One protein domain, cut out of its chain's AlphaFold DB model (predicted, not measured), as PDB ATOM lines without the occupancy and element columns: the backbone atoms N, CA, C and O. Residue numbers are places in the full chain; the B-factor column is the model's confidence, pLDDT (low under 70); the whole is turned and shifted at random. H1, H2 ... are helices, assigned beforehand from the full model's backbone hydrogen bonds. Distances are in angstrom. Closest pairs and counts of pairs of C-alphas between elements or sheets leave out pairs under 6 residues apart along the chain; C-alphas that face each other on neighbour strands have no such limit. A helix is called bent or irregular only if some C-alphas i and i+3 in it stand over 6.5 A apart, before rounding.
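What this domain is: This is residues 37 to 96 of the 804 residues of the protein "DivIVA domain-containing protein" of Kribbella sp. VKM Ac-2541 (UniProt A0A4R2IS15). One long helix, H2, makes the length of a thin rod; the stretch before it, with the short helix H1, runs back beside the first half of H2, and residues 81 to 96 stick out alone. The printed part has 60 residues with two named helices, H1 then H2, and no named strand: all helix. It is extended, with a radius of gyration of the C-alphas of 16.4 A and spans of 57 by 17 by 17 A.

Where its parts are: Find C-alpha 63 at (-41.859, 55.406, 48.429); from there H2, residues 63 to 95, runs 45.7 A to C-alpha 95 at (-28.799, 11.981, 54.127). H1, residues 46 to 51, begins at C-alpha 46 at (-26.981, 41.212, 47.031).

How they stand to each other: H2 has a kink of 26 degrees near residue 89; it is neither bent nor irregular, but only just: C-alphas 90 and 93 are 6.5 A apart. H1 and H2 are only just apart, their closest C-alphas at 8.5 A. In the link between them, look for residues 56 to 57, paired antiparallel with residues 60 to 61. Every O i to N i+4 pair is within hydrogen-bond range in H1, and 26 of 29 in H2.

The domain as a whole: The C-alphas of Leu 58 and Asp 96, the two farthest apart, are 56.9 A apart. The printed part has no cut, and the link from H1 to H2 is long. Look for low confidence at residues 37 to 42, under 70.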
ATOM      1  N   SER A  37     -31.723  50.759  39.452       54.16
ATOM      2  CA  SER A  37     -31.218  49.895  38.371       54.16
ATOM      3  C   SER A  37     -31.305  48.395  38.672       54.16
ATOM      4  O   SER A  37     -30.387  47.629  38.386       54.16
ATOM      5  N   VAL A  38     -32.415  47.989  39.279       57.84
ATOM      6  CA  VAL A  38     -32.753  46.634  39.691       57.84
ATOM      7  C   VAL A  38     -33.084  45.815  38.441       57.84
ATOM      8  O   VAL A  38     -34.026  46.159  37.721       57.84
ATOM      9  N   PRO A  39     -32.353  44.724  38.149       61.12
ATOM     10  CA  PRO A  39     -32.548  43.956  36.921       61.12
ATOM     11  C   PRO A  39     -33.944  43.310  36.808       61.12
ATOM     12  O   PRO A  39     -34.194  42.203  37.287       61.12
ATOM     13  N   ALA A  40     -34.869  43.979  36.114       58.81
ATOM     14  CA  ALA A  40     -36.277  43.577  36.008       58.81
ATOM     15  C   ALA A  40     -36.515  42.183  35.379       58.81
ATOM     16  O   ALA A  40     -37.626  41.655  35.447       58.81
ATOM     17  N   ARG A  41     -35.496  41.581  34.747       56.88
ATOM     18  CA  ARG A  41     -35.566  40.271  34.071       56.88
ATOM     19  C   ARG A  41     -34.513  39.270  34.559       56.88
ATOM     20  O   ARG A  41     -34.352  38.223  33.938       56.88
ATOM     21  N   GLN A  42     -33.798  39.571  35.641       67.81
ATOM     22  CA  GLN A  42     -32.728  38.732  36.175       67.81
ATOM     23  C   GLN A  42     -32.935  38.483  37.675       67.81
ATOM     24  O   GLN A  42     -33.684  39.192  38.349       67.81
ATOM     25  N   THR A  43     -32.293  37.432  38.178       75.06
ATOM     26  CA  THR A  43     -32.252  37.087  39.602       75.06
ATOM     27  C   THR A  43     -31.573  38.201  40.402       75.06
ATOM     28  O   THR A  43     -30.481  38.623  40.032       75.06
ATOM     29  N   LEU A  44     -32.200  38.668  41.490       83.25
ATOM     30  CA  LEU A  44     -31.653  39.756  42.319       83.25
ATOM     31  C   LEU A  44     -30.418  39.299  43.106       83.25
ATOM     32  O   LEU A  44     -30.511  38.426  43.969       83.25
ATOM     33  N   THR A  45     -29.262  39.906  42.870       81.88
ATOM     34  CA  THR A  45     -28.061  39.682  43.685       81.88
ATOM     35  C   THR A  45     -28.029  40.624  44.894       81.88
ATOM     36  O   THR A  45     -28.689  41.663  44.905       81.88
ATOM     37  N   ALA A  46     -27.234  40.291  45.917       82.50
ATOM     38  CA  ALA A  46     -26.981  41.212  47.031       82.50
ATOM     39  C   ALA A  46     -26.370  42.534  46.530       82.50
ATOM     40  O   ALA A  46     -26.777  43.611  46.957       82.50
ATOM     41  N   THR A  47     -25.483  42.460  45.533       81.50
ATOM     42  CA  THR A  47     -24.857  43.622  44.893       81.50
ATOM     43  C   THR A  47     -25.871  44.535  44.194       81.50
ATOM     44  O   THR A  47     -25.698  45.752  44.235       81.50
ATOM     45  N   ASP A  48     -26.958  44.013  43.611       81.62
ATOM     46  CA  ASP A  48     -28.036  44.845  43.041       81.62
ATOM     47  C   ASP A  48     -28.763  45.651  44.137       81.62
ATOM     48  O   ASP A  48     -29.109  46.817  43.945       81.62
ATOM     49  N   ILE A  49     -28.950  45.056  45.319       84.38
ATOM     50  CA  ILE A  49     -29.591  45.702  46.474       84.38
ATOM     51  C   ILE A  49     -28.644  46.741  47.103       84.38
ATOM     52  O   ILE A  49     -29.040  47.881  47.333       84.38
ATOM     53  N   GLU A  50     -27.371  46.397  47.314       82.69
ATOM     54  CA  GLU A  50     -26.347  47.305  47.858       82.69
ATOM     55  C   GLU A  50     -26.028  48.488  46.935       82.69
ATOM     56  O   GLU A  50     -25.705  49.586  47.410       82.69
ATOM     57  N   SER A  51     -26.106  48.289  45.614       79.62
ATOM     58  CA  SER A  51     -25.858  49.335  44.616       79.62
ATOM     59  C   SER A  51     -27.089  50.202  44.325       79.62
ATOM     60  O   SER A  51     -26.928  51.316  43.823       79.62
ATOM     61  N   THR A  52     -28.296  49.766  44.707       83.31
ATOM     62  CA  THR A  52     -29.546  50.520  44.521       83.31
ATOM     63  C   THR A  52     -29.514  51.879  45.229       83.31
ATOM     64  O   THR A  52     -29.185  51.992  46.412       83.31
ATOM     65  N   ARG A  53     -29.883  52.947  44.514       79.62
ATOM     66  CA  ARG A  53     -29.980  54.319  45.040       79.62
ATOM     67  C   ARG A  53     -31.329  54.923  44.659       79.62
ATOM     68  O   ARG A  53     -31.513  55.329  43.518       79.62
ATOM     69  N   PHE A  54     -32.243  54.982  45.624       83.19
ATOM     70  CA  PHE A  54     -33.550  55.622  45.459       83.19
ATOM     71  C   PHE A  54     -33.411  57.138  45.286       83.19
ATOM     72  O   PHE A  54     -32.560  57.771  45.925       83.19
ATOM     73  N   ALA A  55     -34.280  57.743  44.484       79.00
ATOM     74  CA  ALA A  55     -34.399  59.188  44.405       79.00
ATOM     75  C   ALA A  55     -34.972  59.766  45.713       79.00
ATOM     76  O   ALA A  55     -35.723  59.124  46.453       79.00
ATOM     77  N   VAL A  56     -34.619  61.020  46.003       80.94
ATOM     78  CA  VAL A  56     -35.082  61.744  47.195       80.94
ATOM     79  C   VAL A  56     -36.222  62.683  46.799       80.94
ATOM     80  O   VAL A  56     -36.020  63.647  46.062       80.94
ATOM     81  N   GLY A  57     -37.424  62.394  47.294       78.62
ATOM     82  CA  GLY A  57     -38.605  63.249  47.196       78.62
ATOM     83  C   GLY A  57     -38.765  64.192  48.397       78.62
ATOM     84  O   GLY A  57     -37.931  64.255  49.300       78.62
ATOM     85  N   LEU A  58     -39.891  64.914  48.449       73.00
ATOM     86  CA  LEU A  58     -40.150  65.975  49.443       73.00
ATOM     87  C   LEU A  58     -40.188  65.533  50.925       73.00
ATOM     88  O   LEU A  58     -40.302  66.396  51.797       73.00
ATOM     89  N   ARG A  59     -40.135  64.230  51.236       78.62
ATOM     90  CA  ARG A  59     -40.171  63.694  52.615       78.62
ATOM     91  C   ARG A  59     -39.188  62.536  52.868       78.62
ATOM     92  O   ARG A  59     -39.405  61.753  53.785       78.62
ATOM     93  N   GLY A  60     -38.119  62.427  52.079       83.50
ATOM     94  CA  GLY A  60     -37.179  61.298  52.124       83.50
ATOM     95  C   GLY A  60     -37.154  60.553  50.793       83.50
ATOM     96  O   GLY A  60     -37.410  61.160  49.756       83.50
ATOM     97  N   TYR A  61     -36.845  59.257  50.797       86.69
ATOM     98  CA  TYR A  61     -36.840  58.452  49.571       86.69
ATOM     99  C   TYR A  61     -38.225  58.377  48.912       86.69
ATOM    100  O   TYR A  61     -39.258  58.534  49.571       86.69
ATOM    101  N   ARG A  62     -38.255  58.160  47.595       79.94
ATOM    102  CA  ARG A  62     -39.499  57.979  46.841       79.94
ATOM    103  C   ARG A  62     -40.106  56.612  47.161       79.94
ATOM    104  O   ARG A  62     -39.565  55.583  46.771       79.94
ATOM    105  N   MET A  63     -41.210  56.618  47.911       82.94
ATOM    106  CA  MET A  63     -41.859  55.406  48.429       82.94
ATOM    107  C   MET A  63     -42.189  54.404  47.315       82.94
ATOM    108  O   MET A  63     -41.947  53.217  47.458       82.94
ATOM    109  N   ASP A  64     -42.635  54.909  46.168       82.81
ATOM    110  CA  ASP A  64     -42.949  54.160  44.954       82.81
ATOM    111  C   ASP A  64     -41.764  53.350  44.388       82.81
ATOM    112  O   ASP A  64     -41.970  52.257  43.862       82.81
ATOM    113  N   GLU A  65     -40.523  53.815  44.551       83.50
ATOM    114  CA  GLU A  65     -39.319  53.054  44.177       83.50
ATOM    115  C   GLU A  65     -38.955  52.002  45.237       83.50
ATOM    116  O   GLU A  65     -38.534  50.890  44.907       83.50
ATOM    117  N   VAL A  66     -39.133  52.346  46.518       87.50
ATOM    118  CA  VAL A  66     -38.836  51.472  47.664       87.50
ATOM    119  C   VAL A  66     -39.807  50.291  47.711       87.50
ATOM    120  O   VAL A  66     -39.363  49.147  47.775       87.50
ATOM    121  N   ASP A  67     -41.111  50.548  47.601       87.50
ATOM    122  CA  ASP A  67     -42.161  49.526  47.565       87.50
ATOM    123  C   ASP A  67     -41.961  48.574  46.373       87.50
ATOM    124  O   ASP A  67     -42.045  47.354  46.526       87.50
ATOM    125  N   SER A  68     -41.597  49.115  45.202       85.88
ATOM    126  CA  SER A  68     -41.299  48.325  43.999       85.88
ATOM    127  C   SER A  68     -40.083  47.404  44.179       85.88
ATOM    128  O   SER A  68     -40.120  46.246  43.751       85.88
ATOM    129  N   LEU A  69     -39.015  47.869  44.844       88.25
ATOM    130  CA  LEU A  69     -37.892  46.999  45.214       88.25
ATOM    131  C   LEU A  69     -38.337  45.929  46.216       88.25
ATOM    132  O   LEU A  69     -38.014  44.760  46.020       88.25
ATOM    133  N   LEU A  70     -39.061  46.298  47.275       89.38
ATOM    134  CA  LEU A  70     -39.475  45.361  48.325       89.38
ATOM    135  C   LEU A  70     -40.369  44.242  47.767       89.38
ATOM    136  O   LEU A  70     -40.150  43.073  48.082       89.38
ATOM    137  N   GLU A  71     -41.301  44.562  46.866       88.94
ATOM    138  CA  GLU A  71     -42.133  43.568  46.174       88.94
ATOM    139  C   GLU A  71     -41.303  42.651  45.246       88.94
ATOM    140  O   GLU A  71     -41.580  41.452  45.103       88.94
ATOM    141  N   ARG A  72     -40.241  43.183  44.624       87.81
ATOM    142  CA  ARG A  72     -39.298  42.397  43.813       87.81
ATOM    143  C   ARG A  72     -38.426  41.478  44.676       87.81
ATOM    144  O   ARG A  72     -38.261  40.315  44.310       87.81
ATOM    145  N   VAL A  73     -37.921  41.965  45.811       91.38
ATOM    146  CA  VAL A  73     -37.127  41.198  46.786       91.38
ATOM    147  C   VAL A  73     -37.963  40.075  47.394       91.38
ATOM    148  O   VAL A  73     -37.548  38.923  47.329       91.38
ATOM    149  N   ALA A  74     -39.163  40.368  47.903       90.38
ATOM    150  CA  ALA A  74     -40.045  39.365  48.506       90.38
ATOM    151  C   ALA A  74     -40.393  38.224  47.531       90.38
ATOM    152  O   ALA A  74     -40.427  37.056  47.913       90.38
ATOM    153  N   ARG A  75     -40.588  38.552  46.246       90.94
ATOM    154  CA  ARG A  75     -40.821  37.573  45.175       90.94
ATOM    155  C   ARG A  75     -39.595  36.696  44.887       90.94
ATOM    156  O   ARG A  75     -39.765  35.508  44.639       90.94
ATOM    157  N   GLU A  76     -38.388  37.261  44.894       91.44
ATOM    158  CA  GLU A  76     -37.138  36.507  44.706       91.44
ATOM    159  C   GLU A  76     -36.833  35.607  45.916       91.44
ATOM    160  O   GLU A  76     -36.429  34.463  45.727       91.44
ATOM    161  N   VAL A  77     -37.073  36.084  47.142       92.06
ATOM    162  CA  VAL A  77     -36.924  35.289  48.376       92.06
ATOM    163  C   VAL A  77     -37.884  34.097  48.359       92.06
ATOM    164  O   VAL A  77     -37.424  32.962  48.373       92.06
ATOM    165  N   ALA A  78     -39.185  34.323  48.148       91.31
ATOM    166  CA  ALA A  78     -40.173  33.239  48.087       91.31
ATOM    167  C   ALA A  78     -39.926  32.221  46.949       91.31
ATOM    168  O   ALA A  78     -40.403  31.088  47.009       91.31
ATOM    169  N   GLU A  79     -39.201  32.607  45.896       91.62
ATOM    170  CA  GLU A  79     -38.754  31.706  44.829       91.62
ATOM    171  C   GLU A  79     -37.497  30.907  45.224       91.62
ATOM    172  O   GLU A  79     -37.353  29.751  44.824       91.62
ATOM    173  N   ARG A  80     -36.606  31.474  46.045       93.06
ATOM    174  CA  ARG A  80     -35.460  30.758  46.628       93.06
ATOM    175  C   ARG A  80     -35.888  29.779  47.701       93.06
ATOM    176  O   ARG A  80     -35.440  28.643  47.646       93.06
ATOM    177  N   ASP A  81     -36.787  30.174  48.593       94.00
ATOM    178  CA  ASP A  81     -37.277  29.325  49.682       94.00
ATOM    179  C   ASP A  81     -37.922  28.042  49.133       94.00
ATOM    180  O   ASP A  81     -37.697  26.952  49.653       94.00
ATOM    181  N   ARG A  82     -38.644  28.141  48.005       93.81
ATOM    182  CA  ARG A  82     -39.154  26.976  47.257       93.81
ATOM    183  C   ARG A  82     -38.035  26.080  46.742       93.81
ATOM    184  O   ARG A  82     -38.074  24.879  46.968       93.81
ATOM    185  N   ARG A  83     -37.032  26.657  46.070       92.19
ATOM    186  CA  ARG A  83     -35.890  25.899  45.527       92.19
ATOM    187  C   ARG A  83     -35.064  25.247  46.633       92.19
ATOM    188  O   ARG A  83     -34.578  24.144  46.430       92.19
ATOM    189  N   ILE A  84     -34.927  25.904  47.785       93.81
ATOM    190  CA  ILE A  84     -34.289  25.352  48.982       93.81
ATOM    191  C   ILE A  84     -35.117  24.173  49.494       93.81
ATOM    192  O   ILE A  84     -34.578  23.079  49.564       93.81
ATOM    193  N   ALA A  85     -36.427  24.333  49.710       93.19
ATOM    194  CA  ALA A  85     -37.297  23.242  50.154       93.19
ATOM    195  C   ALA A  85     -37.346  22.052  49.167       93.19
ATOM    196  O   ALA A  85     -37.383  20.896  49.592       93.19
ATOM    197  N   ASP A  86     -37.312  22.301  47.855       93.12
ATOM    198  CA  ASP A  86     -37.235  21.252  46.827       93.12
ATOM    199  C   ASP A  86     -35.865  20.541  46.831       93.12
ATOM    200  O   ASP A  86     -35.807  19.319  46.669       93.12
ATOM    201  N   LEU A  87     -34.765  21.271  47.061       93.31
ATOM    202  CA  LEU A  87     -33.420  20.702  47.211       93.31
ATOM    203  C   LEU A  87     -33.279  19.910  48.518       93.31
ATOM    204  O   LEU A  87     -32.812  18.777  48.480       93.31
ATOM    205  N   GLU A  88     -33.733  20.442  49.650       93.12
ATOM    206  CA  GLU A  88     -33.787  19.750  50.944       93.12
ATOM    207  C   GLU A  88     -34.607  18.463  50.839       93.12
ATOM    208  O   GLU A  88     -34.177  17.406  51.296       93.12
ATOM    209  N   ARG A  89     -35.746  18.503  50.138       90.56
ATOM    210  CA  ARG A  89     -36.569  17.320  49.861       90.56
ATOM    211  C   ARG A  89     -35.893  16.301  48.937       90.56
ATOM    212  O   ARG A  89     -36.188  15.111  49.042       90.56
ATOM    213  N   ALA A  90     -35.011  16.740  48.042       88.62
ATOM    214  CA  ALA A  90     -34.202  15.859  47.197       88.62
ATOM    215  C   ALA A  90     -32.962  15.300  47.925       88.62
ATOM    216  O   ALA A  90     -32.512  14.202  47.602       88.62
ATOM    217  N   VAL A  91     -32.431  16.027  48.914       86.12
ATOM    218  CA  VAL A  91     -31.224  15.681  49.687       86.12
ATOM    219  C   VAL A  91     -31.542  14.847  50.934       86.12
ATOM    220  O   VAL A  91     -30.793  13.920  51.230       86.12
ATOM    221  N   SER A  92     -32.668  15.081  51.614       82.56
ATOM    222  CA  SER A  92     -33.152  14.264  52.741       82.56
ATOM    223  C   SER A  92     -33.092  12.749  52.466       82.56
ATOM    224  O   SER A  92     -32.419  12.057  53.219       82.56
ATOM    225  N   PRO A  93     -33.626  12.180  51.363       79.38
ATOM    226  CA  PRO A  93     -33.511  10.737  51.104       79.38
ATOM    227  C   PRO A  93     -32.076  10.229  50.838       79.38
ATOM    228  O   PRO A  93     -31.873   9.016  50.761       79.38
ATOM    229  N   ILE A  94     -31.094  11.124  50.678       76.19
ATOM    230  CA  ILE A  94     -29.662  10.813  50.527       76.19
ATOM    231  C   ILE A  94     -28.949  10.872  51.892       76.19
ATOM    232  O   ILE A  94     -28.084  10.037  52.159       76.19
ATOM    233  N   VAL A  95     -29.332  11.813  52.760       73.31
ATOM    234  CA  VAL A  95     -28.799  11.981  54.127       73.31
ATOM    235  C   VAL A  95     -29.457  10.994  55.098       73.31
ATOM    236  O   VAL A  95     -28.775  10.180  55.714       73.31
ATOM    237  N   ASP A  96     -30.790  10.979  55.143       70.06
ATOM    238  CA  ASP A  96     -31.642  10.116  55.977       70.06
ATOM    239  C   ASP A  96     -31.786   8.685  55.412       70.06
ATOM    240  O   ASP A  96     -32.670   7.914  55.802       70.06
TER     241      ASP A  96